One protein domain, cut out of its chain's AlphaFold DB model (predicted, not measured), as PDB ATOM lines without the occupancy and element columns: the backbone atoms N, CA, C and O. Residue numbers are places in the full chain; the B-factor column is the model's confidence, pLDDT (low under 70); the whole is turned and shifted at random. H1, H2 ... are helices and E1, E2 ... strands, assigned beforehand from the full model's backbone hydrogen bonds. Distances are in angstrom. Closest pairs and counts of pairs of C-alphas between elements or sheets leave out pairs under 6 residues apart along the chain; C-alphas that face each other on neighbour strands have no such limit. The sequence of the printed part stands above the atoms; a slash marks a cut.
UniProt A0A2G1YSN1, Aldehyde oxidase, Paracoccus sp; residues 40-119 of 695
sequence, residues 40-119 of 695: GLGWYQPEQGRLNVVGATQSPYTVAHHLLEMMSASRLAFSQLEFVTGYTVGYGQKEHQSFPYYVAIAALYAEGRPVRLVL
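AT A GLANCE: This is residues 40 to 119 of the 695 residues of the protein "Aldehyde oxidase" of Paracoccus sp (UniProt A0A2G1YSN1). A twisted four-stranded sheet has two helices side by side over one face, both running along the strands, and its other face is bare. H2 covers the middle of the sheet and H1 the side of E3, while the long link of residues 85 to 98 loops out at one end. The printed part has 80 residues, in the order E1, E2, H1, E3, H2, E4; the sheet is mixed, ordered E3, E2, E1, E4, and the class is mixed, helices and strands. It is compact, with a radius of gyration of the C-alphas of 11.9 A, yet elongated, spanning 38 by 22 by 16 A.

HOW THE PARTS SIT: E1, residues 40 to 45, and E2, residues 50 to 55, form an antiparallel hairpin, with N 43 and O 52 3.0 A apart. E3, residues 80 to 84, is parallel to E2, with N 53 and O 82 at 2.8 A. E4, residues 115 to 118, is antiparallel to E1, with N 42 and O 115 at 2.9 A. H2, residues 99 to 108, is 6.6 A over the sheet, over E1; the closest C-alphas are those of Trp 43 and Ala 107, 4.7 A. H1, residues 60 to 72, is on the same face, 9.2 A high, over E3 and E2. With residues 63 to 67 alone H1 touches H2, the same way at 38 degrees, only just steep; the closest C-alphas, of Leu 67 and Tyr 101, are 7.1 A apart. E2, H1 and E3 form a strand-helix-strand unit, two parallel neighbours joined through a helix, its crossover right-handed; E3, H2 and E4 form a split one, with E2 and E1 between, left-handed. In both helices every O i to N i+4 pair is within hydrogen-bond range.

IN THESE COORDINATES: E1 starts at C-alpha 40 (-54.955, -7.402, 38.842) and is 17.0 A long; E2 is 15.7 A, E3 13.1 A and E4 10.0 A, ending at C-alpha 118 (-56.698, -13.677, 40.072). H1 is 18.2 A long and H2 14.7 A.

THE WHOLE: The two farthest C-alphas, of Glu 47 and Tyr 91, are 38.3 A apart. The link from E3 to H2 is long. The printed part has no cut, and no printed residue is under 70 in pLDDT.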
ATOM      1  N   GLY A  40     -55.332  -8.558  39.635       96.12
ATOM      2  CA  GLY A  40     -54.955  -7.402  38.842       96.12
ATOM      3  C   GLY A  40     -54.986  -7.692  37.350       96.12
ATOM      4  O   GLY A  40     -55.072  -8.845  36.914       96.12
ATOM      5  N   LEU A  41     -54.925  -6.620  36.571       97.19
ATOM      6  CA  LEU A  41     -54.844  -6.633  35.116       97.19
ATOM      7  C   LEU A  41     -53.629  -5.811  34.701       97.19
ATOM      8  O   LEU A  41     -53.479  -4.683  35.155       97.19
ATOM      9  N   GLY A  42     -52.786  -6.349  33.829       97.56
ATOM     10  CA  GLY A  42     -51.653  -5.613  33.285       97.56
ATOM     11  C   GLY A  42     -51.493  -5.827  31.787       97.56
ATOM     12  O   GLY A  42     -51.822  -6.893  31.266       97.56
ATOM     13  N   TRP A  43     -50.985  -4.814  31.093       97.81
ATOM     14  CA  TRP A  43     -50.538  -4.930  29.706       97.81
ATOM     15  C   TRP A  43     -49.404  -3.947  29.425       97.81
ATOM     16  O   TRP A  43     -49.399  -2.808  29.899       97.81
ATOM     17  N   TYR A  44     -48.440  -4.395  28.635       97.81
ATOM     18  CA  TYR A  44     -47.278  -3.611  28.245       97.81
ATOM     19  C   TYR A  44     -47.351  -3.277  26.754       97.81
ATOM     20  O   TYR A  44     -47.743  -4.113  25.951       97.81
ATOM     21  N   GLN A  45     -47.000  -2.054  26.372       96.25
ATOM     22  CA  GLN A  45     -47.005  -1.582  24.989       96.25
ATOM     23  C   GLN A  45     -45.565  -1.235  24.587       96.25
ATOM     24  O   GLN A  45     -45.151  -0.089  24.782       96.25
ATOM     25  N   PRO A  46     -44.799  -2.198  24.031       91.44
ATOM     26  CA  PRO A  46     -43.370  -2.028  23.770       91.44
ATOM     27  C   PRO A  46     -43.053  -0.837  22.865       91.44
ATOM     28  O   PRO A  46     -42.123  -0.088  23.144       91.44
ATOM     29  N   GLU A  47     -43.862  -0.620  21.824       92.81
ATOM     30  CA  GLU A  47     -43.680   0.483  20.865       92.81
ATOM     31  C   GLU A  47     -43.785   1.868  21.518       92.81
ATOM     32  O   GLU A  47     -43.191   2.826  21.035       92.81
ATOM     33  N   GLN A  48     -44.534   1.972  22.618       93.06
ATOM     34  CA  GLN A  48     -44.733   3.217  23.364       93.06
ATOM     35  C   GLN A  48     -43.864   3.279  24.624       93.06
ATOM     36  O   GLN A  48     -43.783   4.331  25.249       93.06
ATOM     37  N   GLY A  49     -43.240   2.165  25.023       93.44
ATOM     38  CA  GLY A  49     -42.566   2.024  26.313       93.44
ATOM     39  C   GLY A  49     -43.508   2.128  27.520       93.44
ATOM     40  O   GLY A  49     -43.060   2.471  28.612       93.44
ATOM     41  N   ARG A  50     -44.810   1.860  27.342       95.81
ATOM     42  CA  ARG A  50     -45.833   2.086  28.375       95.81
ATOM     43  C   ARG A  50     -46.262   0.792  29.057       95.81
ATOM     44  O   ARG A  50     -46.749  -0.124  28.394       95.81
ATOM     45  N   LEU A  51     -46.137   0.730  30.381       97.12
ATOM     46  CA  LEU A  51     -46.716  -0.330  31.213       97.12
ATOM     47  C   LEU A  51     -48.017   0.177  31.835       97.12
ATOM     48  O   LEU A  51     -48.034   1.244  32.433       97.12
ATOM     49  N   ASN A  52     -49.095  -0.592  31.719       96.62
ATOM     50  CA  ASN A  52     -50.382  -0.269  32.323       96.62
ATOM     51  C   ASN A  52     -50.744  -1.355  33.332       96.62
ATOM     52  O   ASN A  52     -50.657  -2.546  33.011       96.62
ATOM     53  N   VAL A  53     -51.162  -0.957  34.531       96.25
ATOM     54  CA  VAL A  53     -51.542  -1.865  35.613       96.25
ATOM     55  C   VAL A  53     -52.798  -1.350  36.307       96.25
ATOM     56  O   VAL A  53     -52.836  -0.234  36.816       96.25
ATOM     57  N   VAL A  54     -53.814  -2.206  36.380       94.94
ATOM     58  CA  VAL A  54     -54.943  -2.069  37.301       94.94
ATOM     59  C   VAL A  54     -54.685  -3.003  38.478       94.94
ATOM     60  O   VAL A  54     -54.762  -4.227  38.332       94.94
ATOM     61  N   GLY A  55     -54.319  -2.435  39.626       92.06
ATOM     62  CA  GLY A  55     -53.867  -3.185  40.799       92.06
ATOM     63  C   GLY A  55     -54.815  -3.073  41.991       92.06
ATOM     64  O   GLY A  55     -55.198  -1.974  42.386       92.06
ATOM     65  N   ALA A  56     -55.145  -4.203  42.621       92.56
ATOM     66  CA  ALA A  56     -55.842  -4.225  43.905       92.56
ATOM     67  C   ALA A  56     -54.835  -4.022  45.056       92.56
ATOM     68  O   ALA A  56     -54.253  -4.983  45.560       92.56
ATOM     69  N   THR A  57     -54.577  -2.772  45.454       93.44
ATOM     70  CA  THR A  57     -53.618  -2.431  46.525       93.44
ATOM     71  C   THR A  57     -54.110  -1.294  47.424       93.44
ATOM     72  O   THR A  57     -54.789  -0.377  46.968       93.44
ATOM     73  N   GLN A  58     -53.733  -1.341  48.705       93.38
ATOM     74  CA  GLN A  58     -53.942  -0.265  49.683       93.38
ATOM     75  C   GLN A  58     -52.794   0.762  49.698       93.38
ATOM     76  O   GLN A  58     -52.921   1.814  50.324       93.38
ATOM     77  N   SER A  59     -51.686   0.477  49.010       91.38
ATOM     78  CA  SER A  59     -50.485   1.321  48.947       91.38
ATOM     79  C   SER A  59     -50.119   1.627  47.484       91.38
ATOM     80  O   SER A  59     -49.091   1.150  46.993       91.38
ATOM     81  N   PRO A  60     -50.982   2.349  46.743       91.44
ATOM     82  CA  PRO A  60     -50.843   2.510  45.297       91.44
ATOM     83  C   PRO A  60     -49.562   3.227  44.885       91.44
ATOM     84  O   PRO A  60     -48.849   2.725  44.022       91.44
ATOM     85  N   TYR A  61     -49.235   4.325  45.563       88.81
ATOM     86  CA  TYR A  61     -48.026   5.099  45.306       88.81
ATOM     87  C   TYR A  61     -46.768   4.246  45.483       88.81
ATOM     88  O   TYR A  61     -45.941   4.177  44.584       88.81
ATOM     89  N   THR A  62     -46.668   3.504  46.591       89.25
ATOM     90  CA  THR A  62     -45.542   2.597  46.856       89.25
ATOM     91  C   THR A  62     -45.408   1.518  45.783       89.25
ATOM     92  O   THR A  62     -44.308   1.238  45.316       89.25
ATOM     93  N   VAL A  63     -46.522   0.906  45.365       93.06
ATOM     94  CA  VAL A  63     -46.495  -0.107  44.300       93.06
ATOM     95  C   VAL A  63     -46.043   0.515  42.980       93.06
ATOM     96  O   VAL A  63     -45.189  -0.059  42.309       93.06
ATOM     97  N   ALA A  64     -46.580   1.679  42.614       92.75
ATOM     98  CA  ALA A  64     -46.193   2.384  41.400       92.75
ATOM     99  C   ALA A  64     -44.707   2.776  41.421       92.75
ATOM    100  O   ALA A  64     -44.006   2.549  40.438       92.75
ATOM    101  N   HIS A  65     -44.209   3.275  42.554       90.38
ATOM    102  CA  HIS A  65     -42.807   3.632  42.746       90.38
ATOM    103  C   HIS A  65     -41.875   2.428  42.558       90.38
ATOM    104  O   HIS A  65     -40.989   2.468  41.709       90.38
ATOM    105  N   HIS A  66     -42.128   1.306  43.237       92.69
ATOM    106  CA  HIS A  66     -41.312   0.102  43.049       92.69
ATOM    107  C   HIS A  66     -41.400  -0.457  41.621       92.69
ATOM    108  O   HIS A  66     -40.420  -0.981  41.097       92.69
ATOM    109  N   LEU A  67     -42.557  -0.346  40.955       94.94
ATOM    110  CA  LEU A  67     -42.672  -0.721  39.545       94.94
ATOM    111  C   LEU A  67     -41.804   0.173  38.649       94.94
ATOM    112  O   LEU A  67     -41.155  -0.347  37.743       94.94
ATOM    113  N   LEU A  68     -41.752   1.484  38.904       93.56
ATOM    114  CA  LEU A  68     -40.867   2.413  38.192       93.56
ATOM    115  C   LEU A  68     -39.394   2.028  38.372       93.56
ATOM    116  O   LEU A  68     -38.654   1.985  37.388       93.56
ATOM    117  N   GLU A  69     -38.973   1.684  39.591       92.88
ATOM    118  CA  GLU A  69     -37.609   1.217  39.870       92.88
ATOM    119  C   GLU A  69     -37.294  -0.099  39.144       92.88
ATOM    120  O   GLU A  69     -36.286  -0.202  38.440       92.88
ATOM    121  N   MET A  70     -38.189  -1.092  39.244       93.44
ATOM    122  CA  MET A  70     -38.057  -2.379  38.550       93.44
ATOM    123  C   MET A  70     -37.929  -2.197  37.034       93.44
ATOM    124  O   MET A  70     -37.104  -2.857  36.399       93.44
ATOM    125  N   MET A  71     -38.732  -1.304  36.448       94.00
ATOM    126  CA  MET A  71     -38.702  -1.015  35.015       94.00
ATOM    127  C   MET A  71     -37.433  -0.272  34.603       94.00
ATOM    128  O   MET A  71     -36.837  -0.628  33.585       94.00
ATOM    129  N   SER A  72     -36.982   0.692  35.408       91.44
ATOM    130  CA  SER A  72     -35.751   1.459  35.167       91.44
ATOM    131  C   SER A  72     -34.497   0.581  35.210       91.44
ATOM    132  O   SER A  72     -33.538   0.833  34.487       91.44
ATOM    133  N   ALA A  73     -34.512  -0.486  36.015       91.19
ATOM    134  CA  ALA A  73     -33.449  -1.491  36.057       91.19
ATOM    135  C   ALA A  73     -33.550  -2.555  34.940       91.19
ATOM    136  O   ALA A  73     -32.654  -3.392  34.789       91.19
ATOM    137  N   SER A  74     -34.641  -2.568  34.168       91.31
ATOM    138  CA  SER A  74     -34.880  -3.558  33.118       91.31
ATOM    139  C   SER A  74     -34.204  -3.183  31.791       91.31
ATOM    140  O   SER A  74     -33.766  -2.058  31.574       91.31
ATOM    141  N   ARG A  75     -34.135  -4.142  30.857       92.75
ATOM    142  CA  ARG A  75     -33.692  -3.897  29.467       92.75
ATOM    143  C   ARG A  75     -34.850  -3.570  28.515       92.75
ATOM    144  O   ARG A  75     -34.629  -3.469  27.310       92.75
ATOM    145  N   LEU A  76     -36.079  -3.504  29.026       92.94
ATOM    146  CA  LEU A  76     -37.271  -3.247  28.223       92.94
ATOM    147  C   LEU A  76     -37.409  -1.746  27.961       92.94
ATOM    148  O   LEU A  76     -36.981  -0.925  28.768       92.94
ATOM    149  N   ALA A  77     -38.021  -1.379  26.834       92.44
ATOM    150  CA  ALA A  77     -38.307   0.020  26.542       92.44
ATOM    151  C   ALA A  77     -39.281   0.575  27.592       92.44
ATOM    152  O   ALA A  77     -40.373   0.040  27.773       92.44
ATOM    153  N   PHE A  78     -38.915   1.643  28.288       95.19
ATOM    154  CA  PHE A  78     -39.768   2.193  29.331       95.19
ATOM    155  C   PHE A  78     -39.758   3.714  29.309       95.19
ATOM    156  O   PHE A  78     -38.700   4.337  29.318       95.19
ATOM    157  N   SER A  79     -40.951   4.290  29.250       93.06
ATOM    158  CA  SER A  79     -41.191   5.732  29.208       93.06
ATOM    159  C   SER A  79     -42.261   6.153  30.213       93.06
ATOM    160  O   SER A  79     -42.202   7.264  30.729       93.06
ATOM    161  N   GLN A  80     -43.235   5.278  30.493       93.06
ATOM    162  CA  GLN A  80     -44.414   5.632  31.270       93.06
ATOM    163  C   GLN A  80     -45.018   4.423  31.996       93.06
ATOM    164  O   GLN A  80     -45.157   3.336  31.424       93.06
ATOM    165  N   LEU A  81     -45.449   4.642  33.240       94.81
ATOM    166  CA  LEU A  81     -46.324   3.744  33.991       94.81
ATOM    167  C   LEU A  81     -47.707   4.386  34.136       94.81
ATOM    168  O   LEU A  81     -47.823   5.487  34.658       94.81
ATOM    169  N   GLU A  82     -48.744   3.660  33.735       93.69
ATOM    170  CA  GLU A  82     -50.139   3.966  34.051       93.69
ATOM    171  C   GLU A  82     -50.598   3.014  35.156       93.69
ATOM    172  O   GLU A  82     -50.783   1.816  34.914       93.69
ATOM    173  N   PHE A  83     -50.753   3.520  36.380       93.50
ATOM    174  CA  PHE A  83     -51.178   2.718  37.527       93.50
ATOM    175  C   PHE A  83     -52.516   3.212  38.067       93.50
ATOM    176  O   PHE A  83     -52.619   4.316  38.600       93.50
ATOM    177  N   VAL A  84     -53.535   2.362  37.976       90.50
ATOM    178  CA  VAL A  84     -54.874   2.649  38.491       90.50
ATOM    179  C   VAL A  84     -55.197   1.665  39.602       90.50
ATOM    180  O   VAL A  84     -55.094   0.450  39.427       90.50
ATOM    181  N   THR A  85     -55.660   2.177  40.738       85.19
ATOM    182  CA  THR A  85     -56.350   1.337  41.717       85.19
ATOM    183  C   THR A  85     -57.842   1.468  41.551       85.19
ATOM    184  O   THR A  85     -58.386   2.567  41.623       85.19
ATOM    185  N   GLY A  86     -58.505   0.334  41.345       78.69
ATOM    186  CA  GLY A  86     -59.951   0.257  41.506       78.69
ATOM    187  C   GLY A  86     -60.355   0.305  42.983       78.69
ATOM    188  O   GLY A  86     -59.533   0.495  43.879       78.69
ATOM    189  N   TYR A  87     -61.639   0.068  43.232       85.44
ATOM    190  CA  TYR A  87     -62.155  -0.208  44.571       85.44
ATOM    191  C   TYR A  87     -61.647  -1.577  45.034       85.44
ATOM    192  O   TYR A  87     -61.909  -2.574  44.364       85.44
ATOM    193  N   THR A  88     -60.934  -1.642  46.161       88.88
ATOM    194  CA  THR A  88     -60.372  -2.903  46.678       88.88
ATOM    195  C   THR A  88     -60.582  -3.029  48.175       88.88
ATOM    196  O   THR A  88     -60.236  -2.131  48.923       88.88
ATOM    197  N   VAL A  89     -61.029  -4.179  48.667       91.50
ATOM    198  CA  VAL A  89     -61.055  -4.439  50.119       91.50
ATOM    199  C   VAL A  89     -59.825  -5.252  50.497       91.50
ATOM    200  O   VAL A  89     -59.473  -6.193  49.786       91.50
ATOM    201  N   GLY A  90     -59.157  -4.897  51.595       90.75
ATOM    202  CA  GLY A  90     -57.978  -5.641  52.050       90.75
ATOM    203  C   GLY A  90     -57.858  -5.836  53.557       90.75
ATOM    204  O   GLY A  90     -57.241  -6.808  53.973       90.75
ATOM    205  N   TYR A  91     -58.431  -4.956  54.384       95.50
ATOM    206  CA  TYR A  91     -58.256  -5.003  55.843       95.50
ATOM    207  C   TYR A  91     -56.779  -5.069  56.273       95.50
ATOM    208  O   TYR A  91     -56.472  -5.675  57.291       95.50
ATOM    209  N   GLY A  92     -55.866  -4.478  55.495       94.38
ATOM    210  CA  GLY A  92     -54.414  -4.532  55.688       94.38
ATOM    211  C   GLY A  92     -53.713  -5.544  54.778       94.38
ATOM    212  O   GLY A  92     -52.590  -5.295  54.362       94.38
ATOM    213  N   GLN A  93     -54.360  -6.631  54.356       93.88
ATOM    214  CA  GLN A  93     -53.677  -7.705  53.614       93.88
ATOM    215  C   GLN A  93     -53.161  -7.273  52.231       93.88
ATOM    216  O   GLN A  93     -52.276  -7.910  51.664       93.88
ATOM    217  N   LYS A  94     -53.756  -6.210  51.669       94.56
ATOM    218  CA  LYS A  94     -53.387  -5.634  50.369       94.56
ATOM    219  C   LYS A  94     -52.496  -4.396  50.510       94.56
ATOM    220  O   LYS A  94     -52.289  -3.679  49.534       94.56
ATOM    221  N   GLU A  95     -51.986  -4.129  51.705       90.62
ATOM    222  CA  GLU A  95     -50.926  -3.158  51.966       90.62
ATOM    223  C   GLU A  95     -49.572  -3.875  51.879       90.62
ATOM    224  O   GLU A  95     -49.415  -4.964  52.422       90.62
ATOM    225  N   HIS A  96     -48.606  -3.307  51.145       89.12
ATOM    226  CA  HIS A  96     -47.261  -3.892  50.988       89.12
ATOM    227  C   HIS A  96     -47.242  -5.388  50.596       89.12
ATOM    228  O   HIS A  96     -46.335  -6.146  50.949       89.12
ATOM    229  N   GLN A  97     -48.240  -5.819  49.823       89.50
ATOM    230  CA  GLN A  97     -48.300  -7.167  49.268       89.50
ATOM    231  C   GLN A  97     -47.548  -7.274  47.937       89.50
ATOM    232  O   GLN A  97     -47.426  -6.303  47.189       89.50
ATOM    233  N   SER A  98     -47.089  -8.478  47.598       92.56
ATOM    234  CA  SER A  98     -46.287  -8.708  46.392       92.56
ATOM    235  C   SER A  98     -47.104  -8.985  45.123       92.56
ATOM    236  O   SER A  98     -46.548  -8.940  44.025       92.56
ATOM    237  N   PHE A  99     -48.414  -9.244  45.231       95.31
ATOM    238  CA  PHE A  99     -49.247  -9.652  44.088       95.31
ATOM    239  C   PHE A  99     -49.223  -8.687  42.884       95.31
ATOM    240  O   PHE A  99     -49.088  -9.167  41.756       95.31
ATOM    241  N   PRO A 100     -49.288  -7.350  43.065       95.19
ATOM    242  CA  PRO A 100     -49.247  -6.414  41.940       95.19
ATOM    243  C   PRO A 100     -47.980  -6.530  41.078       95.19
ATOM    244  O   PRO A 100     -48.042  -6.335  39.865       95.19
ATOM    245  N   TYR A 101     -46.842  -6.913  41.667       95.69
ATOM    246  CA  TYR A 101     -45.595  -7.099  40.919       95.69
ATOM    247  C   TYR A 101     -45.645  -8.343  40.025       95.69
ATOM    248  O   TYR A 101     -45.139  -8.309  38.908       95.69
ATOM    249  N   TYR A 102     -46.321  -9.415  40.455       96.25
ATOM    250  CA  TYR A 102     -46.552 -10.586  39.600       96.25
ATOM    251  C   TYR A 102     -47.438 -10.249  38.396       96.25
ATOM    252  O   TYR A 102     -47.177 -10.733  37.296       96.25
ATOM    253  N   VAL A 103     -48.447  -9.390  38.581       97.06
ATOM    254  CA  VAL A 103     -49.294  -8.885  37.484       97.06
ATOM    255  C   VAL A 103     -48.454  -8.102  36.477       97.06
ATOM    256  O   VAL A 103     -48.539  -8.366  35.278       97.06
ATOM    257  N   ALA A 104     -47.610  -7.185  36.957       96.38
ATOM    258  CA  ALA A 104     -46.726  -6.400  36.103       96.38
ATOM    259  C   ALA A 104     -45.728  -7.285  35.341       96.38
ATOM    260  O   ALA A 104     -45.635  -7.183  34.122       96.38
ATOM    261  N   ILE A 105     -45.040  -8.207  36.025       95.62
ATOM    262  CA  ILE A 105     -44.099  -9.137  35.387       95.62
ATOM    263  C   ILE A 105     -44.810  -9.966  34.315       95.62
ATOM    264  O   ILE A 105     -44.325 -10.045  33.191       95.62
ATOM    265  N   ALA A 106     -45.975 -10.542  34.618       96.81
ATOM    266  CA  ALA A 106     -46.724 -11.322  33.637       96.81
ATOM    267  C   ALA A 106     -47.091 -10.485  32.399       96.81
ATOM    268  O   ALA A 106     -46.956 -10.969  31.279       96.81
ATOM    269  N   ALA A 107     -47.487  -9.224  32.589       97.12
ATOM    270  CA  ALA A 107     -47.810  -8.305  31.502       97.12
ATOM    271  C   ALA A 107     -46.604  -7.966  30.608       97.12
ATOM    272  O   ALA A 107     -46.756  -7.878  29.388       97.12
ATOM    273  N   LEU A 108     -45.409  -7.804  31.189       95.75
ATOM    274  CA  LEU A 108     -44.182  -7.490  30.444       95.75
ATOM    275  C   LEU A 108     -43.786  -8.599  29.459       95.75
ATOM    276  O   LEU A 108     -43.242  -8.307  28.397       95.75
ATOM    277  N   TYR A 109     -44.101  -9.855  29.782       94.75
ATOM    278  CA  TYR A 109     -43.786 -11.026  28.953       94.75
ATOM    279  C   TYR A 109     -44.985 -11.554  28.149       94.75
ATOM    280  O   TYR A 109     -44.916 -12.641  27.581       94.75
ATOM    281  N   ALA A 110     -46.081 -10.797  28.072       95.75
ATOM    282  CA  ALA A 110     -47.312 -11.218  27.401       95.75
ATOM    283  C   ALA A 110     -47.415 -10.801  25.924       95.75
ATOM    284  O   ALA A 110     -48.500 -10.882  25.346       95.75
ATOM    285  N   GLU A 111     -46.328 -10.313  25.318       92.56
ATOM    286  CA  GLU A 111     -46.294  -9.871  23.910       92.56
ATOM    287  C   GLU A 111     -47.397  -8.842  23.586       92.56
ATOM    288  O   GLU A 111     -48.084  -8.906  22.569       92.56
ATOM    289  N   GLY A 112     -47.620  -7.902  24.508       91.81
ATOM    290  CA  GLY A 112     -48.637  -6.857  24.377       91.81
ATOM    291  C   GLY A 112     -50.074  -7.286  24.676       91.81
ATOM    292  O   GLY A 112     -50.976  -6.447  24.676       91.81
ATOM    293  N   ARG A 113     -50.315  -8.567  24.974       96.31
ATOM    294  CA  ARG A 113     -51.644  -9.063  25.340       96.31
ATOM    295  C   ARG A 113     -51.969  -8.684  26.789       96.31
ATOM    296  O   ARG A 113     -51.135  -8.896  27.668       96.31
ATOM    297  N   PRO A 114     -53.183  -8.190  27.080       97.69
ATOM    298  CA  PRO A 114     -53.604  -7.987  28.459       97.69
ATOM    299  C   PRO A 114     -53.673  -9.297  29.244       97.69
ATOM    300  O   PRO A 114     -54.294 -10.265  28.802       97.69
ATOM    301  N   VAL A 115     -53.059  -9.308  30.428       97.94
ATOM    302  CA  VAL A 115     -53.043 -10.443  31.352       97.94
ATOM    303  C   VAL A 115     -53.790 -10.073  32.618       97.94
ATOM    304  O   VAL A 115     -53.425  -9.132  33.319       97.94
ATOM    305  N   ARG A 116     -54.817 -10.860  32.937       97.31
ATOM    306  CA  ARG A 116     -55.506 -10.796  34.224       97.31
ATOM    307  C   ARG A 116     -55.051 -11.957  35.098       97.31
ATOM    308  O   ARG A 116     -55.227 -13.110  34.709       97.31
ATOM    309  N   LEU A 117     -54.529 -11.655  36.283       97.25
ATOM    310  CA  LEU A 117     -54.244 -12.652  37.314       97.25
ATOM    311  C   LEU A 117     -55.244 -12.494  38.455       97.25
ATOM    312  O   LEU A 117     -55.542 -11.379  38.880       97.25
ATOM    313  N   VAL A 118     -55.768 -13.616  38.939       96.56
ATOM    314  CA  VAL A 118     -56.698 -13.677  40.072       96.56
ATOM    315  C   VAL A 118     -56.374 -14.935  40.863       96.56
ATOM    316  O   VAL A 118     -56.292 -16.020  40.280       96.56
ATOM    317  N   LEU A 119     -56.203 -14.809  42.176       96.44
ATOM    318  CA  LEU A 119     -56.122 -15.977  43.043       96.44
ATOM    319  C   LEU A 119     -57.523 -16.534  43.297       96.44
ATOM    320  O   LEU A 119     -58.444 -15.803  43.660       96.44
TER     321      LEU A 119